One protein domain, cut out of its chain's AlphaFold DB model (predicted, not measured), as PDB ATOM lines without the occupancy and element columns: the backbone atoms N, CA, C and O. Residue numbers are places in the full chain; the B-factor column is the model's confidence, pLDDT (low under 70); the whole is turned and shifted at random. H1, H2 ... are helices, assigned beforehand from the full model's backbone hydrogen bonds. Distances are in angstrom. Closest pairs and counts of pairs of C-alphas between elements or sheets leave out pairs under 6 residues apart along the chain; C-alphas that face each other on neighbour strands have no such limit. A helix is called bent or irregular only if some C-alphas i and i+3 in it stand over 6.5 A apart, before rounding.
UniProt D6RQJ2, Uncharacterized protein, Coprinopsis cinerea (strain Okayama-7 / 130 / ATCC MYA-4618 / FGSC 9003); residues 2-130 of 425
ATOM      1  N   PRO A   2     -58.633  -5.684  12.228       64.56
ATOM      2  CA  PRO A   2     -57.520  -6.367  12.881       64.56
ATOM      3  C   PRO A   2     -57.680  -7.896  12.741       64.56
ATOM      4  O   PRO A   2     -58.813  -8.385  12.790       64.56
ATOM      5  N   PRO A   3     -56.585  -8.650  12.535       76.88
ATOM      6  CA  PRO A   3     -56.637 -10.102  12.378       76.88
ATOM      7  C   PRO A   3     -57.200 -10.775  13.637       76.88
ATOM      8  O   PRO A   3     -56.937 -10.347  14.762       76.88
ATOM      9  N   THR A   4     -57.975 -11.845  13.451       86.81
ATOM     10  CA  THR A   4     -58.526 -12.615  14.575       86.81
ATOM     11  C   THR A   4     -57.442 -13.469  15.235       86.81
ATOM     12  O   THR A   4     -56.470 -13.871  14.597       86.81
ATOM     13  N   THR A   5     -57.611 -13.818  16.514       85.69
ATOM     14  CA  THR A   5     -56.668 -14.694  17.237       85.69
ATOM     15  C   THR A   5     -56.466 -16.041  16.535       85.69
ATOM     16  O   THR A   5     -55.342 -16.533  16.473       85.69
ATOM     17  N   GLN A   6     -57.526 -16.614  15.953       88.00
ATOM     18  CA  GLN A   6     -57.446 -17.859  15.179       88.00
ATOM     19  C   GLN A   6     -56.607 -17.696  13.905       88.00
ATOM     20  O   GLN A   6     -55.827 -18.585  13.565       88.00
ATOM     21  N   GLN A   7     -56.734 -16.557  13.217       89.50
ATOM     22  CA  GLN A   7     -55.917 -16.250  12.047       89.50
ATOM     23  C   GLN A   7     -54.437 -16.125  12.430       89.50
ATOM     24  O   GLN A   7     -53.599 -16.777  11.814       89.50
ATOM     25  N   LEU A   8     -54.128 -15.391  13.505       88.44
ATOM     26  CA  LEU A   8     -52.758 -15.241  14.013       88.44
ATOM     27  C   LEU A   8     -52.124 -16.592  14.379       88.44
ATOM     28  O   LEU A   8     -50.982 -16.862  14.013       88.44
ATOM     29  N   GLN A   9     -52.865 -17.479  15.049       89.75
ATOM     30  CA  GLN A   9     -52.383 -18.823  15.394       89.75
ATOM     31  C   GLN A   9     -52.119 -19.686  14.154       89.75
ATOM     32  O   GLN A   9     -51.098 -20.373  14.081       89.75
ATOM     33  N   ARG A  10     -53.016 -19.640  13.161       92.06
ATOM     34  CA  ARG A  10     -52.849 -20.365  11.895       92.06
ATOM     35  C   ARG A  10     -51.610 -19.886  11.140       92.06
ATOM     36  O   ARG A  10     -50.831 -20.718  10.672       92.06
ATOM     37  N   ASP A  11     -51.417 -18.575  11.059       92.38
ATOM     38  CA  ASP A  11     -50.258 -17.972  10.402       92.38
ATOM     39  C   ASP A  11     -48.961 -18.310  11.146       92.38
ATOM     40  O   ASP A  11     -47.968 -18.673  10.520       92.38
ATOM     41  N   THR A  12     -48.990 -18.330  12.481       91.81
ATOM     42  CA  THR A  12     -47.837 -18.720  13.308       91.81
ATOM     43  C   THR A  12     -47.401 -20.157  13.015       91.81
ATOM     44  O   THR A  12     -46.225 -20.419  12.756       91.81
ATOM     45  N   LEU A  13     -48.346 -21.105  13.007       92.12
ATOM     46  CA  LEU A  13     -48.060 -22.507  12.678       92.12
ATOM     47  C   LEU A  13     -47.548 -22.660  11.244       92.12
ATOM     48  O   LEU A  13     -46.640 -23.454  10.996       92.12
ATOM     49  N   ARG A  14     -48.107 -21.892  10.302       94.44
ATOM     50  CA  ARG A  14     -47.650 -21.871   8.911       94.44
ATOM     51  C   ARG A  14     -46.199 -21.399   8.812       94.44
ATOM     52  O   ARG A  14     -45.407 -22.077   8.167       94.44
ATOM     53  N   ILE A  15     -45.840 -20.293   9.462       93.44
ATOM     54  CA  ILE A  15     -44.470 -19.759   9.447       93.44
ATOM     55  C   ILE A  15     -43.486 -20.745  10.080       93.44
ATOM     56  O   ILE A  15     -42.425 -20.984   9.511       93.44
ATOM     57  N   ARG A  16     -43.840 -21.374  11.210       92.12
ATOM     58  CA  ARG A  16     -42.997 -22.400  11.848       92.12
ATOM     59  C   ARG A  16     -42.704 -23.574  10.905       92.12
ATOM     60  O   ARG A  16     -41.552 -23.973  10.788       92.12
ATOM     61  N   ARG A  17     -43.710 -24.073  10.176       92.50
ATOM     62  CA  ARG A  17     -43.517 -25.136   9.171       92.50
ATOM     63  C   ARG A  17     -42.627 -24.679   8.017       92.50
ATOM     64  O   ARG A  17     -41.668 -25.362   7.683       92.50
ATOM     65  N   LEU A  18     -42.901 -23.496   7.462       92.62
ATOM     66  CA  LEU A  18     -42.106 -22.940   6.363       92.62
ATOM     67  C   LEU A  18     -40.649 -22.709   6.770       92.62
ATOM     68  O   LEU A  18     -39.754 -22.951   5.967       92.62
ATOM     69  N   ARG A  19     -40.395 -22.283   8.015       90.69
ATOM     70  CA  ARG A  19     -39.044 -22.203   8.579       90.69
ATOM     71  C   ARG A  19     -38.359 -23.556   8.475       90.69
ATOM     72  O   ARG A  19     -37.231 -23.624   8.001       90.69
ATOM     73  N   ASP A  20     -38.999 -24.628   8.923       89.56
ATOM     74  CA  ASP A  20     -38.373 -25.949   8.978       89.56
ATOM     75  C   ASP A  20     -37.987 -26.463   7.573       89.56
ATOM     76  O   ASP A  20     -36.934 -27.082   7.430       89.56
ATOM     77  N   GLU A  21     -38.710 -26.048   6.528       90.81
ATOM     78  CA  GLU A  21     -38.432 -26.347   5.111       90.81
ATOM     79  C   GLU A  21     -37.271 -25.546   4.480       90.81
ATOM     80  O   GLU A  21     -36.792 -25.905   3.399       90.81
ATOM     81  N   VAL A  22     -36.796 -24.464   5.116       90.31
ATOM     82  CA  VAL A  22     -35.682 -23.656   4.585       90.31
ATOM     83  C   VAL A  22     -34.385 -24.474   4.597       90.31
ATOM     84  O   VAL A  22     -33.873 -24.817   5.666       90.31
ATOM     85  N   HIS A  23     -33.831 -24.736   3.413       89.94
ATOM     86  CA  HIS A  23     -32.564 -25.440   3.199       89.94
ATOM     87  C   HIS A  23     -31.782 -24.783   2.045       89.94
ATOM     88  O   HIS A  23     -32.425 -24.212   1.159       89.94
ATOM     89  N   PRO A  24     -30.434 -24.851   2.004       88.19
ATOM     90  CA  PRO A  24     -29.660 -24.322   0.878       88.19
ATOM     91  C   PRO A  24     -30.141 -24.825  -0.493       88.19
ATOM     92  O   PRO A  24     -30.359 -24.025  -1.402       88.19
ATOM     93  N   ASP A  25     -30.425 -26.125  -0.613       88.00
ATOM     94  CA  ASP A  25     -30.857 -26.748  -1.879       88.00
ATOM     95  C   ASP A  25     -32.247 -26.295  -2.348       88.00
ATOM     96  O   ASP A  25     -32.563 -26.318  -3.537       88.00
ATOM     97  N   THR A  26     -33.099 -25.870  -1.414       88.19
ATOM     98  CA  THR A  26     -34.478 -25.444  -1.680       88.19
ATOM     99  C   THR A  26     -34.657 -23.936  -1.524       88.19
ATOM    100  O   THR A  26     -35.789 -23.450  -1.552       88.19
ATOM    101  N   TYR A  27     -33.564 -23.170  -1.412       91.25
ATOM    102  CA  TYR A  27     -33.597 -21.773  -0.973       91.25
ATOM    103  C   TYR A  27     -34.467 -20.860  -1.849       91.25
ATOM    104  O   TYR A  27     -35.117 -19.949  -1.344       91.25
ATOM    105  N   ALA A  28     -34.580 -21.137  -3.152       89.56
ATOM    106  CA  ALA A  28     -35.479 -20.390  -4.038       89.56
ATOM    107  C   ALA A  28     -36.948 -20.402  -3.557       89.56
ATOM    108  O   ALA A  28     -37.666 -19.420  -3.734       89.56
ATOM    109  N   ARG A  29     -37.387 -21.482  -2.893       89.50
ATOM    110  CA  ARG A  29     -38.732 -21.610  -2.306       89.50
ATOM    111  C   ARG A  29     -38.890 -20.835  -0.994       89.50
ATOM    112  O   ARG A  29     -40.016 -20.623  -0.562       89.50
ATOM    113  N   ALA A  30     -37.793 -20.391  -0.379       89.75
ATOM    114  CA  ALA A  30     -37.813 -19.602   0.850       89.75
ATOM    115  C   ALA A  30     -38.070 -18.103   0.600       89.75
ATOM    116  O   ALA A  30     -38.449 -17.392   1.528       89.75
ATOM    117  N   ILE A  31     -37.919 -17.609  -0.637       91.19
ATOM    118  CA  ILE A  31     -38.117 -16.185  -0.960       91.19
ATOM    119  C   ILE A  31     -39.564 -15.710  -0.701       91.19
ATOM    120  O   ILE A  31     -39.728 -14.670  -0.066       91.19
ATOM    121  N   PRO A  32     -40.629 -16.444  -1.077       92.69
ATOM    122  CA  PRO A  32     -41.992 -16.067  -0.689       92.69
ATOM    123  C   PRO A  32     -42.220 -16.116   0.830       92.69
ATOM    124  O   PRO A  32     -42.989 -15.324   1.375       92.69
ATOM    125  N   THR A  33     -41.544 -17.028   1.537       93.12
ATOM    126  CA  THR A  33     -41.583 -17.093   3.006       93.12
ATOM    127  C   THR A  33     -40.953 -15.849   3.630       93.12
ATOM    128  O   THR A  33     -41.464 -15.348   4.630       93.12
ATOM    129  N   LEU A  34     -39.885 -15.315   3.030       93.88
ATOM    130  CA  LEU A  34     -39.276 -14.054   3.446       93.88
ATOM    131  C   LEU A  34     -40.274 -12.896   3.342       93.88
ATOM    132  O   LEU A  34     -40.441 -12.164   4.313       93.88
ATOM    133  N   ASP A  35     -40.983 -12.772   2.216       93.56
ATOM    134  CA  ASP A  35     -42.004 -11.729   2.034       93.56
ATOM    135  C   ASP A  35     -43.108 -11.812   3.089       93.56
ATOM    136  O   ASP A  35     -43.501 -10.800   3.671       93.56
ATOM    137  N   LEU A  36     -43.561 -13.034   3.383       93.19
ATOM    138  CA  LEU A  36     -44.549 -13.281   4.425       93.19
ATOM    139  C   LEU A  36     -44.032 -12.846   5.804       93.19
ATOM    140  O   LEU A  36     -44.753 -12.179   6.540       93.19
ATOM    141  N   CYS A  37     -42.786 -13.180   6.157       94.25
ATOM    142  CA  CYS A  37     -42.198 -12.762   7.431       94.25
ATOM    143  C   CYS A  37     -42.104 -11.235   7.526       94.25
ATOM    144  O   CYS A  37     -42.528 -10.655   8.522       94.25
ATOM    145  N   LEU A  38     -41.606 -10.575   6.478       94.12
ATOM    146  CA  LEU A  38     -41.453  -9.118   6.442       94.12
ATOM    147  C   LEU A  38     -42.797  -8.384   6.500       94.12
ATOM    148  O   LEU A  38     -42.871  -7.296   7.066       94.12
ATOM    149  N   GLN A  39     -43.876  -8.979   5.986       92.94
ATOM    150  CA  GLN A  39     -45.223  -8.426   6.122       92.94
ATOM    151  C   GLN A  39     -45.669  -8.315   7.588       92.94
ATOM    152  O   GLN A  39     -46.334  -7.341   7.937       92.94
ATOM    153  N   TYR A  40     -45.304  -9.276   8.441       92.06
ATOM    154  CA  TYR A  40     -45.627  -9.236   9.873       92.06
ATOM    155  C   TYR A  40     -44.633  -8.414  10.698       92.06
ATOM    156  O   TYR A  40     -44.938  -8.065  11.834       92.06
ATOM    157  N   LEU A  41     -43.465  -8.092  10.134       93.19
ATOM    158  CA  LEU A  41     -42.390  -7.357  10.804       93.19
ATOM    159  C   LEU A  41     -42.284  -5.897  10.356       93.19
ATOM    160  O   LEU A  41     -41.236  -5.272  10.519       93.19
ATOM    161  N   ARG A  42     -43.352  -5.333   9.788       92.06
ATOM    162  CA  ARG A  42     -43.368  -3.913   9.431       92.06
ATOM    163  C   ARG A  42     -43.372  -3.044  10.686       92.06
ATOM    164  O   ARG A  42     -43.984  -3.401  11.694       92.06
ATOM    165  N   LEU A  43     -42.691  -1.904  10.611       89.06
ATOM    166  CA  LEU A  43     -42.544  -0.979  11.733       89.06
ATOM    167  C   LEU A  43     -43.893  -0.392  12.175       89.06
ATOM    168  O   LEU A  43     -44.188  -0.352  13.364       89.06
ATOM    169  N   ASP A  44     -44.738  -0.020  11.214       87.38
ATOM    170  CA  ASP A  44     -46.093   0.505  11.424       87.38
ATOM    171  C   ASP A  44     -47.071  -0.531  12.004       87.38
ATOM    172  O   ASP A  44     -48.156  -0.176  12.464       87.38
ATOM    173  N   ALA A  45     -46.698  -1.814  12.006       84.31
ATOM    174  CA  ALA A  45     -47.504  -2.881  12.582       84.31
ATOM    175  C   ALA A  45     -47.280  -3.070  14.092       84.31
ATOM    176  O   ALA A  45     -48.038  -3.827  14.704       84.31
ATOM    177  N   ILE A  46     -46.267  -2.431  14.696       85.12
ATOM    178  CA  ILE A  46     -46.002  -2.516  16.142       85.12
ATOM    179  C   ILE A  46     -47.097  -1.741  16.885       85.12
ATOM    180  O   ILE A  46     -47.194  -0.528  16.720       85.12
ATOM    181  N   PRO A  47     -47.940  -2.391  17.709       81.69
ATOM    182  CA  PRO A  47     -49.001  -1.672  18.401       81.69
ATOM    183  C   PRO A  47     -48.444  -0.781  19.517       81.69
ATOM    184  O   PRO A  47     -47.624  -1.241  20.308       81.69
ATOM    185  N   ASP A  48     -49.006   0.420  19.680       78.94
ATOM    186  CA  ASP A  48     -48.667   1.391  20.745       78.94
ATOM    187  C   ASP A  48     -49.100   0.959  22.164       78.94
ATOM    188  O   ASP A  48     -49.365   1.774  23.049       78.94
ATOM    189  N   ARG A  49     -49.237  -0.347  22.408       77.19
ATOM    190  CA  ARG A  49     -49.703  -0.892  23.684       77.19
ATOM    191  C   ARG A  49     -48.521  -1.371  24.526       77.19
ATOM    192  O   ARG A  49     -47.630  -2.031  23.995       77.19
ATOM    193  N   PRO A  50     -48.548  -1.150  25.854       74.00
ATOM    194  CA  PRO A  50     -47.457  -1.559  26.739       74.00
ATOM    195  C   PRO A  50     -47.284  -3.083  26.810       74.00
ATOM    196  O   PRO A  50     -46.176  -3.569  27.019       74.00
ATOM    197  N   ILE A  51     -48.372  -3.837  26.625       80.75
ATOM    198  CA  ILE A  51     -48.377  -5.300  26.592       80.75
ATOM    199  C   ILE A  51     -49.116  -5.731  25.331       80.75
ATOM    200  O   ILE A  51     -50.269  -5.348  25.108       80.75
ATOM    201  N   LEU A  52     -48.445  -6.525  24.503       83.31
ATOM    202  CA  LEU A  52     -49.007  -7.031  23.263       83.31
ATOM    203  C   LEU A  52     -49.768  -8.342  23.491       83.31
ATOM    204  O   LEU A  52     -49.419  -9.126  24.376       83.31
ATOM    205  N   PRO A  53     -50.813  -8.620  22.687       86.12
ATOM    206  CA  PRO A  53     -51.498  -9.903  22.741       86.12
ATOM    207  C   PRO A  53     -50.524 -11.057  22.483       86.12
ATOM    208  O   PRO A  53     -49.776 -11.025  21.506       86.12
ATOM    209  N   TYR A  54     -50.597 -12.114  23.296       85.00
ATOM    210  CA  TYR A  54     -49.716 -13.285  23.173       85.00
ATOM    211  C   TYR A  54     -49.676 -13.859  21.749       85.00
ATOM    212  O   TYR A  54     -48.606 -14.163  21.239       85.00
ATOM    213  N   ALA A  55     -50.825 -13.960  21.071       86.69
ATOM    214  CA  ALA A  55     -50.888 -14.496  19.709       86.69
ATOM    215  C   ALA A  55     -50.155 -13.625  18.673       86.69
ATOM    216  O   ALA A  55     -49.610 -14.154  17.710       86.69
ATOM    217  N   LEU A  56     -50.131 -12.301  18.866       88.75
ATOM    218  CA  LEU A  56     -49.369 -11.394  18.006       88.75
ATOM    219  C   LEU A  56     -47.869 -11.531  18.279       88.75
ATOM    220  O   LEU A  56     -47.077 -11.582  17.345       88.75
ATOM    221  N   MET A  57     -47.499 -11.643  19.554       88.00
ATOM    222  CA  MET A  57     -46.116 -11.861  19.975       88.00
ATOM    223  C   MET A  57     -45.560 -13.186  19.464       88.00
ATOM    224  O   MET A  57     -44.445 -13.218  18.957       88.00
ATOM    225  N   ASP A  58     -46.339 -14.265  19.555       88.44
ATOM    226  CA  ASP A  58     -45.947 -15.587  19.059       88.44
ATOM    227  C   ASP A  58     -45.766 -15.575  17.534       88.44
ATOM    228  O   ASP A  58     -44.800 -16.136  17.020       88.44
ATOM    229  N   LEU A  59     -46.638 -14.862  16.810       91.19
ATOM    230  CA  LEU A  59     -46.519 -14.684  15.365       91.19
ATOM    231  C   LEU A  59     -45.273 -13.879  14.979       91.19
ATOM    232  O   LEU A  59     -44.504 -14.319  14.125       91.19
ATOM    233  N   ALA A  60     -45.065 -12.718  15.606       92.00
ATOM    234  CA  ALA A  60     -43.898 -11.874  15.360       92.00
ATOM    235  C   ALA A  60     -42.604 -12.627  15.691       92.00
ATOM    236  O   ALA A  60     -41.646 -12.596  14.917       92.00
ATOM    237  N   TRP A  61     -42.595 -13.385  16.789       90.12
ATOM    238  CA  TRP A  61     -41.469 -14.234  17.146       90.12
ATOM    239  C   TRP A  61     -41.232 -15.325  16.103       90.12
ATOM    240  O   TRP A  61     -40.117 -15.446  15.603       90.12
ATOM    241  N   ALA A  62     -42.263 -16.068  15.696       91.06
ATOM    242  CA  ALA A  62     -42.143 -17.077  14.646       91.06
ATOM    243  C   ALA A  62     -41.602 -16.484  13.333       91.06
ATOM    244  O   ALA A  62     -40.736 -17.094  12.703       91.06
ATOM    245  N   ALA A  63     -42.051 -15.282  12.952       94.12
ATOM    246  CA  ALA A  63     -41.550 -14.553  11.788       94.12
ATOM    247  C   ALA A  63     -40.067 -14.175  11.938       94.12
ATOM    248  O   ALA A  63     -39.290 -14.433  11.022       94.12
ATOM    249  N   LEU A  64     -39.644 -13.654  13.095       93.94
ATOM    250  CA  LEU A  64     -38.235 -13.356  13.391       93.94
ATOM    251  C   LEU A  64     -37.361 -14.617  13.368       93.94
ATOM    252  O   LEU A  64     -36.264 -14.597  12.815       93.94
ATOM    253  N   MET A  65     -37.838 -15.732  13.927       89.31
ATOM    254  CA  MET A  65     -37.104 -17.005  13.921       89.31
ATOM    255  C   MET A  65     -36.989 -17.583  12.507       89.31
ATOM    256  O   MET A  65     -35.950 -18.129  12.134       89.31
ATOM    257  N   CYS A  66     -38.050 -17.465  11.707       91.94
ATOM    258  CA  CYS A  66     -38.029 -17.858  10.306       91.94
ATOM    259  C   CYS A  66     -37.064 -16.985   9.502       91.94
ATOM    260  O   CYS A  66     -36.217 -17.515   8.784       91.94
ATOM    261  N   LEU A  67     -37.124 -15.665   9.690       93.50
ATOM    262  CA  LEU A  67     -36.200 -14.711   9.088       93.50
ATOM    263  C   LEU A  67     -34.748 -15.021   9.466       93.50
ATOM    264  O   LEU A  67     -33.902 -15.067   8.581       93.50
ATOM    265  N   SER A  68     -34.470 -15.314  10.740       90.25
ATOM    266  CA  SER A  68     -33.141 -15.727  11.207       90.25
ATOM    267  C   SER A  68     -32.614 -16.912  10.402       90.25
ATOM    268  O   SER A  68     -31.476 -16.882   9.939       90.25
ATOM    269  N   LYS A  69     -33.441 -17.945  10.188       89.00
ATOM    270  CA  LYS A  69     -33.046 -19.119   9.404       89.00
ATOM    271  C   LYS A  69     -32.850 -18.788   7.924       89.00
ATOM    272  O   LYS A  69     -31.884 -19.261   7.338       89.00
ATOM    273  N   ILE A  70     -33.725 -17.976   7.328       92.31
ATOM    274  CA  ILE A  70     -33.609 -17.546   5.925       92.31
ATOM    275  C   ILE A  70     -32.310 -16.770   5.710       92.31
ATOM    276  O   ILE A  70     -31.507 -17.162   4.868       92.31
ATOM    277  N   VAL A  71     -32.077 -15.722   6.507       90.88
ATOM    278  CA  VAL A  71     -30.862 -14.900   6.447       90.88
ATOM    279  C   VAL A  71     -29.629 -15.783   6.599       90.88
ATOM    280  O   VAL A  71     -28.722 -15.721   5.776       90.88
ATOM    281  N   PHE A  72     -29.623 -16.681   7.579       85.94
ATOM    282  CA  PHE A  72     -28.482 -17.551   7.822       85.94
ATOM    283  C   PHE A  72     -28.223 -18.576   6.711       85.94
ATOM    284  O   PHE A  72     -27.081 -18.832   6.339       85.94
ATOM    285  N   VAL A  73     -29.274 -19.184   6.161       88.75
ATOM    286  CA  VAL A  73     -29.129 -20.104   5.026       88.75
ATOM    287  C   VAL A  73     -28.657 -19.346   3.788       88.75
ATOM    288  O   VAL A  73     -27.849 -19.872   3.036       88.75
ATOM    289  N   SER A  74     -29.079 -18.097   3.603       90.00
ATOM    290  CA  SER A  74     -28.680 -17.280   2.456       90.00
ATOM    291  C   SER A  74     -27.197 -16.901   2.426       90.00
ATOM    292  O   SER A  74     -26.683 -16.590   1.358       90.00
ATOM    293  N   THR A  75     -26.498 -16.971   3.567       85.88
ATOM    294  CA  THR A  75     -25.045 -16.736   3.646       85.88
ATOM    295  C   THR A  75     -24.214 -17.994   3.383       85.88
ATOM    296  O   THR A  75     -22.993 -17.982   3.538       85.88
ATOM    297  N   ARG A  76     -24.859 -19.119   3.057       85.69
ATOM    298  CA  ARG A  76     -24.195 -20.388   2.743       85.69
ATOM    299  C   ARG A  76     -23.652 -20.356   1.313       85.69
ATOM    300  O   ARG A  76     -24.293 -19.819   0.417       85.69
ATOM    301  N   LYS A  77     -22.476 -20.955   1.093       83.44
ATOM    302  CA  LYS A  77     -21.785 -20.954  -0.216       83.44
ATOM    303  C   LYS A  77     -22.596 -21.649  -1.314       83.44
ATOM    304  O   LYS A  77     -22.403 -21.387  -2.493       83.44
ATOM    305  N   GLU A  78     -23.479 -22.548  -0.908       87.69
ATOM    306  CA  GLU A  78     -24.377 -23.332  -1.742       87.69
ATOM    307  C   GLU A  78     -25.521 -22.479  -2.324       87.69
ATOM    308  O   GLU A  78     -26.114 -22.841  -3.342       87.69
ATOM    309  N   VAL A  79     -25.827 -21.327  -1.717       87.31
ATOM    310  CA  VAL A  79     -26.859 -20.413  -2.209       87.31
ATOM    311  C   VAL A  79     -26.282 -19.519  -3.303       87.31
ATOM    312  O   VAL A  79     -25.293 -18.816  -3.120       87.31
ATOM    313  N   LYS A  80     -26.937 -19.520  -4.468       89.19
ATOM    314  CA  LYS A  80     -26.520 -18.706  -5.616       89.19
ATOM    315  C   LYS A  80     -26.624 -17.212  -5.296       89.19
ATOM    316  O   LYS A  80     -27.665 -16.748  -4.829       89.19
ATOM    317  N   GLU A  81     -25.601 -16.452  -5.684       89.69
ATOM    318  CA  GLU A  81     -25.491 -15.001  -5.461       89.69
ATOM    319  C   GLU A  81     -26.758 -14.191  -5.832       89.69
ATOM    320  O   GLU A  81     -27.156 -13.331  -5.044       89.69
ATOM    321  N   PRO A  82     -27.483 -14.455  -6.945       91.38
ATOM    322  CA  PRO A  82     -28.714 -13.718  -7.251       91.38
ATOM    323  C   PRO A  82     -29.817 -13.876  -6.191       91.38
ATOM    324  O   PRO A  82     -30.576 -12.940  -5.929       91.38
ATOM    325  N   LEU A  83     -29.908 -15.047  -5.549       91.94
ATOM    326  CA  LEU A  83     -30.877 -15.298  -4.479       91.94
ATOM    327  C   LEU A  83     -30.467 -14.590  -3.184       91.94
ATOM    328  O   LEU A  83     -31.324 -14.044  -2.485       91.94
ATOM    329  N   GLN A  84     -29.165 -14.533  -2.894       90.81
ATOM    330  CA  GLN A  84     -28.635 -13.743  -1.785       90.81
ATOM    331  C   GLN A  84     -28.948 -12.252  -1.992       90.81
ATOM    332  O   GLN A  84     -29.574 -11.642  -1.130       90.81
ATOM    333  N   LYS A  85     -28.657 -11.691  -3.174       92.12
ATOM    334  CA  LYS A  85     -29.004 -10.296  -3.520       92.12
ATOM    335  C   LYS A  85     -30.501 -10.007  -3.398       92.12
ATOM    336  O   LYS A  85     -30.887  -8.952  -2.907       92.12
ATOM    337  N   THR A  86     -31.352 -10.958  -3.784       93.69
ATOM    338  CA  THR A  86     -32.811 -10.844  -3.607       93.69
ATOM    339  C   THR A  86     -33.201 -10.781  -2.128       93.69
ATOM    340  O   THR A  86     -34.086 -10.017  -1.750       93.69
ATOM    341  N   THR A  87     -32.528 -11.564  -1.284       94.31
ATOM    342  CA  THR A  87     -32.735 -11.562   0.172       94.31
ATOM    343  C   THR A  87     -32.363 -10.202   0.756       94.31
ATOM    344  O   THR A  87     -33.165  -9.602   1.466       94.31
ATOM    345  N   VAL A  88     -31.198  -9.671   0.375       93.81
ATOM    346  CA  VAL A  88     -30.719  -8.341   0.782       93.81
ATOM    347  C   VAL A  88     -31.703  -7.251   0.370       93.81
ATOM    348  O   VAL A  88     -32.144  -6.477   1.214       93.81
ATOM    349  N   ALA A  89     -32.119  -7.232  -0.900       94.88
ATOM    350  CA  ALA A  89     -33.043  -6.232  -1.434       94.88
ATOM    351  C   ALA A  89     -34.404  -6.209  -0.713       94.88
ATOM    352  O   ALA A  89     -35.061  -5.171  -0.678       94.88
ATOM    353  N   LYS A  90     -34.825  -7.338  -0.128       93.94
ATOM    354  CA  LYS A  90     -36.061  -7.448   0.663       93.94
ATOM    355  C   LYS A  90     -35.855  -7.087   2.134       93.94
ATOM    356  O   LYS A  90     -36.719  -6.454   2.730       93.94
ATOM    357  N   VAL A  91     -34.728  -7.479   2.725       94.62
ATOM    358  CA  VAL A  91     -34.412  -7.218   4.140       94.62
ATOM    359  C   VAL A  91     -34.063  -5.751   4.380       94.62
ATOM    360  O   VAL A  91     -34.498  -5.189   5.382       94.62
ATOM    361  N   LEU A  92     -33.322  -5.122   3.463       94.31
ATOM    362  CA  LEU A  92     -32.807  -3.761   3.621       94.31
ATOM    363  C   LEU A  92     -33.918  -2.728   3.913       94.31
ATOM    364  O   LEU A  92     -33.792  -2.017   4.909       94.31
ATOM    365  N   PRO A  93     -35.047  -2.677   3.170       92.94
ATOM    366  CA  PRO A  93     -36.139  -1.747   3.475       92.94
ATOM    367  C   PRO A  93     -36.889  -2.075   4.774       92.94
ATOM    368  O   PRO A  93     -37.518  -1.203   5.363       92.94
ATOM    369  N   GLY A  94     -36.857  -3.339   5.211       91.31
ATOM    370  CA  GLY A  94     -37.538  -3.812   6.418       91.31
ATOM    371  C   GLY A  94     -36.686  -3.747   7.686       91.31
ATOM    372  O   GLY A  94     -37.177  -4.116   8.751       91.31
ATOM    373  N   PHE A  95     -35.427  -3.308   7.590       94.06
ATOM    374  CA  PHE A  95     -34.443  -3.394   8.669       94.06
ATOM    375  C   PHE A  95     -34.944  -2.803   9.993       94.06
ATOM    376  O   PHE A  95     -34.906  -3.477  11.023       94.06
ATOM    377  N   GLU A  96     -35.463  -1.575   9.974       92.44
ATOM    378  CA  GLU A  96     -35.944  -0.904  11.188       92.44
ATOM    379  C   GLU A  96     -37.099  -1.664  11.846       92.44
ATOM    380  O   GLU A  96     -37.098  -1.861  13.062       92.44
ATOM    381  N   GLY A  97     -38.040  -2.160  11.035       93.75
ATOM    382  CA  GLY A  97     -39.149  -2.986  11.503       93.75
ATOM    383  C   GLY A  97     -38.668  -4.281  12.155       93.75
ATOM    384  O   GLY A  97     -39.097  -4.609  13.261       93.75
ATOM    385  N   ILE A  98     -37.707  -4.973  11.532       95.44
ATOM    386  CA  ILE A  98     -37.105  -6.203  12.069       95.44
ATOM    387  C   ILE A  98     -36.484  -5.944  13.448       95.44
ATOM    388  O   ILE A  98     -36.762  -6.678  14.397       95.44
ATOM    389  N   ILE A  99     -35.657  -4.902  13.574       94.94
ATOM    390  CA  ILE A  99     -34.957  -4.578  14.824       94.94
ATOM    391  C   ILE A  99     -35.938  -4.135  15.918       94.94
ATOM    392  O   ILE A  99     -35.810  -4.567  17.066       94.94
ATOM    393  N   ALA A 100     -36.938  -3.319  15.579       93.44
ATOM    394  CA  ALA A 100     -37.939  -2.845  16.529       93.44
ATOM    395  C   ALA A 100     -38.833  -3.985  17.049       93.44
ATOM    396  O   ALA A 100     -39.065  -4.093  18.259       93.44
ATOM    397  N   TRP A 101     -39.271  -4.891  16.169       93.69
ATOM    398  CA  TRP A 101     -39.991  -6.099  16.577       93.69
ATOM    399  C   TRP A 101     -39.128  -7.023  17.428       93.69
ATOM    400  O   TRP A 101     -39.630  -7.598  18.394       93.69
ATOM    401  N   LEU A 102     -37.833  -7.141  17.121       92.94
ATOM    402  CA  LEU A 102     -36.909  -7.932  17.923       92.94
ATOM    403  C   LEU A 102     -36.757  -7.359  19.343       92.94
ATOM    404  O   LEU A 102     -36.875  -8.121  20.301       92.94
ATOM    405  N   ASP A 103     -36.572  -6.040  19.514       91.31
ATOM    406  CA  ASP A 103     -36.511  -5.411  20.853       91.31
ATOM    407  C   ASP A 103     -37.826  -5.593  21.611       91.31
ATOM    408  O   ASP A 103     -37.820  -6.023  22.767       91.31
ATOM    409  N   THR A 104     -38.954  -5.370  20.935       90.50
ATOM    410  CA  THR A 104     -40.296  -5.538  21.506       90.50
ATOM    411  C   THR A 104     -40.519  -6.969  21.998       90.50
ATOM    412  O   THR A 104     -40.895  -7.186  23.155       90.50
ATOM    413  N   CYS A 105     -40.200  -7.963  21.164       88.56
ATOM    414  CA  CYS A 105     -40.308  -9.372  21.524       88.56
ATOM    415  C   CYS A 105     -39.416  -9.741  22.709       88.56
ATOM    416  O   CYS A 105     -39.855 -10.391  23.661       88.56
ATOM    417  N   MET A 106     -38.169  -9.272  22.695       85.81
ATOM    418  CA  MET A 106     -37.214  -9.533  23.766       85.81
ATOM    419  C   MET A 106     -37.559  -8.803  25.068       85.81
ATOM    420  O   MET A 106     -37.144  -9.244  26.143       85.81
ATOM    421  N   ALA A 107     -38.258  -7.668  25.013       83.94
ATOM    422  CA  ALA A 107     -38.707  -6.921  26.185       83.94
ATOM    423  C   ALA A 107     -39.884  -7.603  26.891       83.94
ATOM    424  O   ALA A 107     -39.876  -7.696  28.115       83.94
ATOM    425  N   GLN A 108     -40.847  -8.133  26.135       81.62
ATOM    426  CA  GLN A 108     -42.074  -8.717  26.693       81.62
ATOM    427  C   GLN A 108     -41.995 -10.234  26.919       81.62
ATOM    428  O   GLN A 108     -42.929 -10.831  27.453       81.62
ATOM    429  N   ARG A 109     -40.860 -10.863  26.589       71.12
ATOM    430  CA  ARG A 109     -40.600 -12.292  26.818       71.12
ATOM    431  C   ARG A 109     -40.972 -12.815  28.216       71.12
ATOM    432  O   ARG A 109     -41.497 -13.923  28.254       71.12
ATOM    433  N   PRO A 110     -40.747 -12.106  29.344       61.09
ATOM    434  CA  PRO A 110     -41.140 -12.608  30.667       61.09
ATOM    435  C   PRO A 110     -42.632 -12.958  30.792       61.09
ATOM    436  O   PRO A 110     -43.014 -13.706  31.685       61.09
ATOM    437  N   HIS A 111     -43.473 -12.441  29.892       53.25
ATOM    438  CA  HIS A 111     -44.917 -12.659  29.862       53.25
ATOM    439  C   HIS A 111     -45.362 -13.715  28.831       53.25
ATOM    440  O   HIS A 111     -46.557 -13.972  28.693       53.25
ATOM    441  N   CYS A 112     -44.420 -14.349  28.123       53.66
ATOM    442  CA  CYS A 112     -44.677 -15.347  27.083       53.66
ATOM    443  C   CYS A 112     -43.907 -16.643  27.385       53.66
ATOM    444  O   CYS A 112     -42.795 -16.589  27.902       53.66
ATOM    445  N   ARG A 113     -44.451 -17.820  27.028       53.25
ATOM    446  CA  ARG A 113     -43.687 -19.082  27.055       53.25
ATOM    447  C   ARG A 113     -42.598 -19.015  25.980       53.25
ATOM    448  O   ARG A 113     -42.943 -19.076  24.801       53.25
ATOM    449  N   PRO A 114     -41.311 -18.863  26.325       52.53
ATOM    450  CA  PRO A 114     -40.292 -18.715  25.304       52.53
ATOM    451  C   PRO A 114     -40.031 -20.061  24.636       52.53
ATOM    452  O   PRO A 114     -39.899 -21.070  25.326       52.53
ATOM    453  N   GLU A 115     -39.854 -20.070  23.317       58.50
ATOM    454  CA  GLU A 115     -39.188 -21.200  22.669       58.50
ATOM    455  C   GLU A 115     -37.769 -21.337  23.256       58.50
ATOM    456  O   GLU A 115     -37.062 -20.334  23.454       58.50
ATOM    457  N   HIS A 116     -37.332 -22.568  23.544       61.19
ATOM    458  CA  HIS A 116     -35.943 -22.838  23.920       61.19
ATOM    459  C   HIS A 116     -34.996 -22.246  22.860       61.19
ATOM    460  O   HIS A 116     -35.251 -22.328  21.662       61.19
ATOM    461  N   GLY A 117     -33.916 -21.590  23.298       70.50
ATOM    462  CA  GLY A 117     -32.936 -20.978  22.388       70.50
ATOM    463  C   GLY A 117     -33.300 -19.588  21.843       70.50
ATOM    464  O   GLY A 117     -32.550 -19.040  21.044       70.50
ATOM    465  N   SER A 118     -34.387 -18.962  22.306       77.19
ATOM    466  CA  SER A 118     -34.838 -17.642  21.822       77.19
ATOM    467  C   SER A 118     -33.763 -16.526  21.848       77.19
ATOM    468  O   SER A 118     -33.698 -15.709  20.934       77.19
ATOM    469  N   TYR A 119     -32.874 -16.499  22.853       81.75
ATOM    470  CA  TYR A 119     -31.751 -15.539  22.887       81.75
ATOM    471  C   TYR A 119     -30.706 -15.832  21.800       81.75
ATOM    472  O   TYR A 119     -30.231 -14.905  21.151       81.75
ATOM    473  N   SER A 120     -30.381 -17.113  21.590       81.38
ATOM    474  CA  SER A 120     -29.446 -17.554  20.546       81.38
ATOM    475  C   SER A 120     -29.956 -17.145  19.173       81.38
ATOM    476  O   SER A 120     -29.233 -16.525  18.407       81.38
ATOM    477  N   ARG A 121     -31.240 -17.385  18.893       83.25
ATOM    478  CA  ARG A 121     -31.852 -17.024  17.611       83.25
ATOM    479  C   ARG A 121     -31.914 -15.518  17.368       83.25
ATOM    480  O   ARG A 121     -31.705 -15.071  16.249       83.25
ATOM    481  N   ALA A 122     -32.155 -14.720  18.407       88.00
ATOM    482  CA  ALA A 122     -32.056 -13.265  18.293       88.00
ATOM    483  C   ALA A 122     -30.625 -12.820  17.942       88.00
ATOM    484  O   ALA A 122     -30.442 -11.939  17.103       88.00
ATOM    485  N   ALA A 123     -29.615 -13.449  18.551       88.62
ATOM    486  CA  ALA A 123     -28.215 -13.184  18.232       88.62
ATOM    487  C   ALA A 123     -27.852 -13.650  16.816       88.62
ATOM    488  O   ALA A 123     -27.185 -12.914  16.098       88.62
ATOM    489  N   GLU A 124     -28.334 -14.820  16.389       87.75
ATOM    490  CA  GLU A 124     -28.176 -15.343  15.028       87.75
ATOM    491  C   GLU A 124     -28.806 -14.425  13.985       87.75
ATOM    492  O   GLU A 124     -28.207 -14.220  12.936       87.75
ATOM    493  N   LEU A 125     -29.977 -13.845  14.264       90.81
ATOM    494  CA  LEU A 125     -30.608 -12.891  13.360       90.81
ATOM    495  C   LEU A 125     -29.757 -11.626  13.220       90.81
ATOM    496  O   LEU A 125     -29.436 -11.242  12.102       90.81
ATOM    497  N   LEU A 126     -29.351 -10.999  14.331       92.06
ATOM    498  CA  LEU A 126     -28.509  -9.795  14.287       92.06
ATOM    499  C   LEU A 126     -27.156 -10.061  13.624       92.06
ATOM    500  O   LEU A 126     -26.707  -9.272  12.796       92.06
ATOM    501  N   LEU A 127     -26.523 -11.184  13.965       91.06
ATOM    502  CA  LEU A 127     -25.282 -11.619  13.338       91.06
ATOM    503  C   LEU A 127     -25.497 -11.861  11.846       91.06
ATOM    504  O   LEU A 127     -24.721 -11.367  11.042       91.06
ATOM    505  N   GLY A 128     -26.567 -12.570  11.489       89.50
ATOM    506  CA  GLY A 128     -26.990 -12.835  10.122       89.50
ATOM    507  C   GLY A 128     -27.116 -11.552   9.312       89.50
ATOM    508  O   GLY A 128     -26.561 -11.475   8.227       89.50
ATOM    509  N   LEU A 129     -27.770 -10.524   9.861       91.62
ATOM    510  CA  LEU A 129     -27.893  -9.215   9.213       91.62
ATOM    511  C   LEU A 129     -26.529  -8.545   8.982       91.62
ATOM    512  O   LEU A 129     -26.334  -7.950   7.929       91.62
ATOM    513  N   LEU A 130     -25.585  -8.673   9.921       90.25
ATOM    514  CA  LEU A 130     -24.222  -8.143   9.772       90.25
ATOM    515  C   LEU A 130     -23.410  -8.868   8.694       90.25
ATOM    516  O   LEU A 130     -22.609  -8.239   8.010       90.25
TER     517      LEU A 130
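Overview. This is residues 2 to 130 of the 425 residues of an uncharacterized protein of Coprinopsis cinerea (strain Okayama-7 / 130 / ATCC MYA-4618 / FGSC 9003) (UniProt D6RQJ2). H3 is the core of a compact up-and-down bundle with H1, H2 and H4a; H4b and H5 pack on H3. This all-helix domain has 129 printed residues with five named helices, H1 to H5. The C-alphas have a radius of gyration of 14.0 A and span 41 by 28 by 27 A.

Along the chain. H1, residues 5 to 21, begins at C-alpha 5, (-56.668, -14.694, 17.237). H2 is residues 24 to 40, H3 54 to 74. H4, residues 81 to 111, one helix by its hydrogen bonds, is bent, with C-alphas 93 and 96 7.8 A apart; its arms are H4a, to 93, and H4b, from 96. H5 is residues 118 to 130.

Arrangement. H3, the hub, touches H1; their closest C-alphas, Thr 12 and Leu 59, are 4.7 A apart. Every O i to N i+4 pair is within hydrogen-bond range in H1, H3 and H5, but 6 of 13 in H2, beside 11 of 14 O i to N i+3 pairs, 8 of 9 in H4a and 10 of 12 in H4b.

Size, cuts and confidence. The printed part has no cut; 8 residues have pLDDT under 70, namely residue 2 and residues 110 to 116.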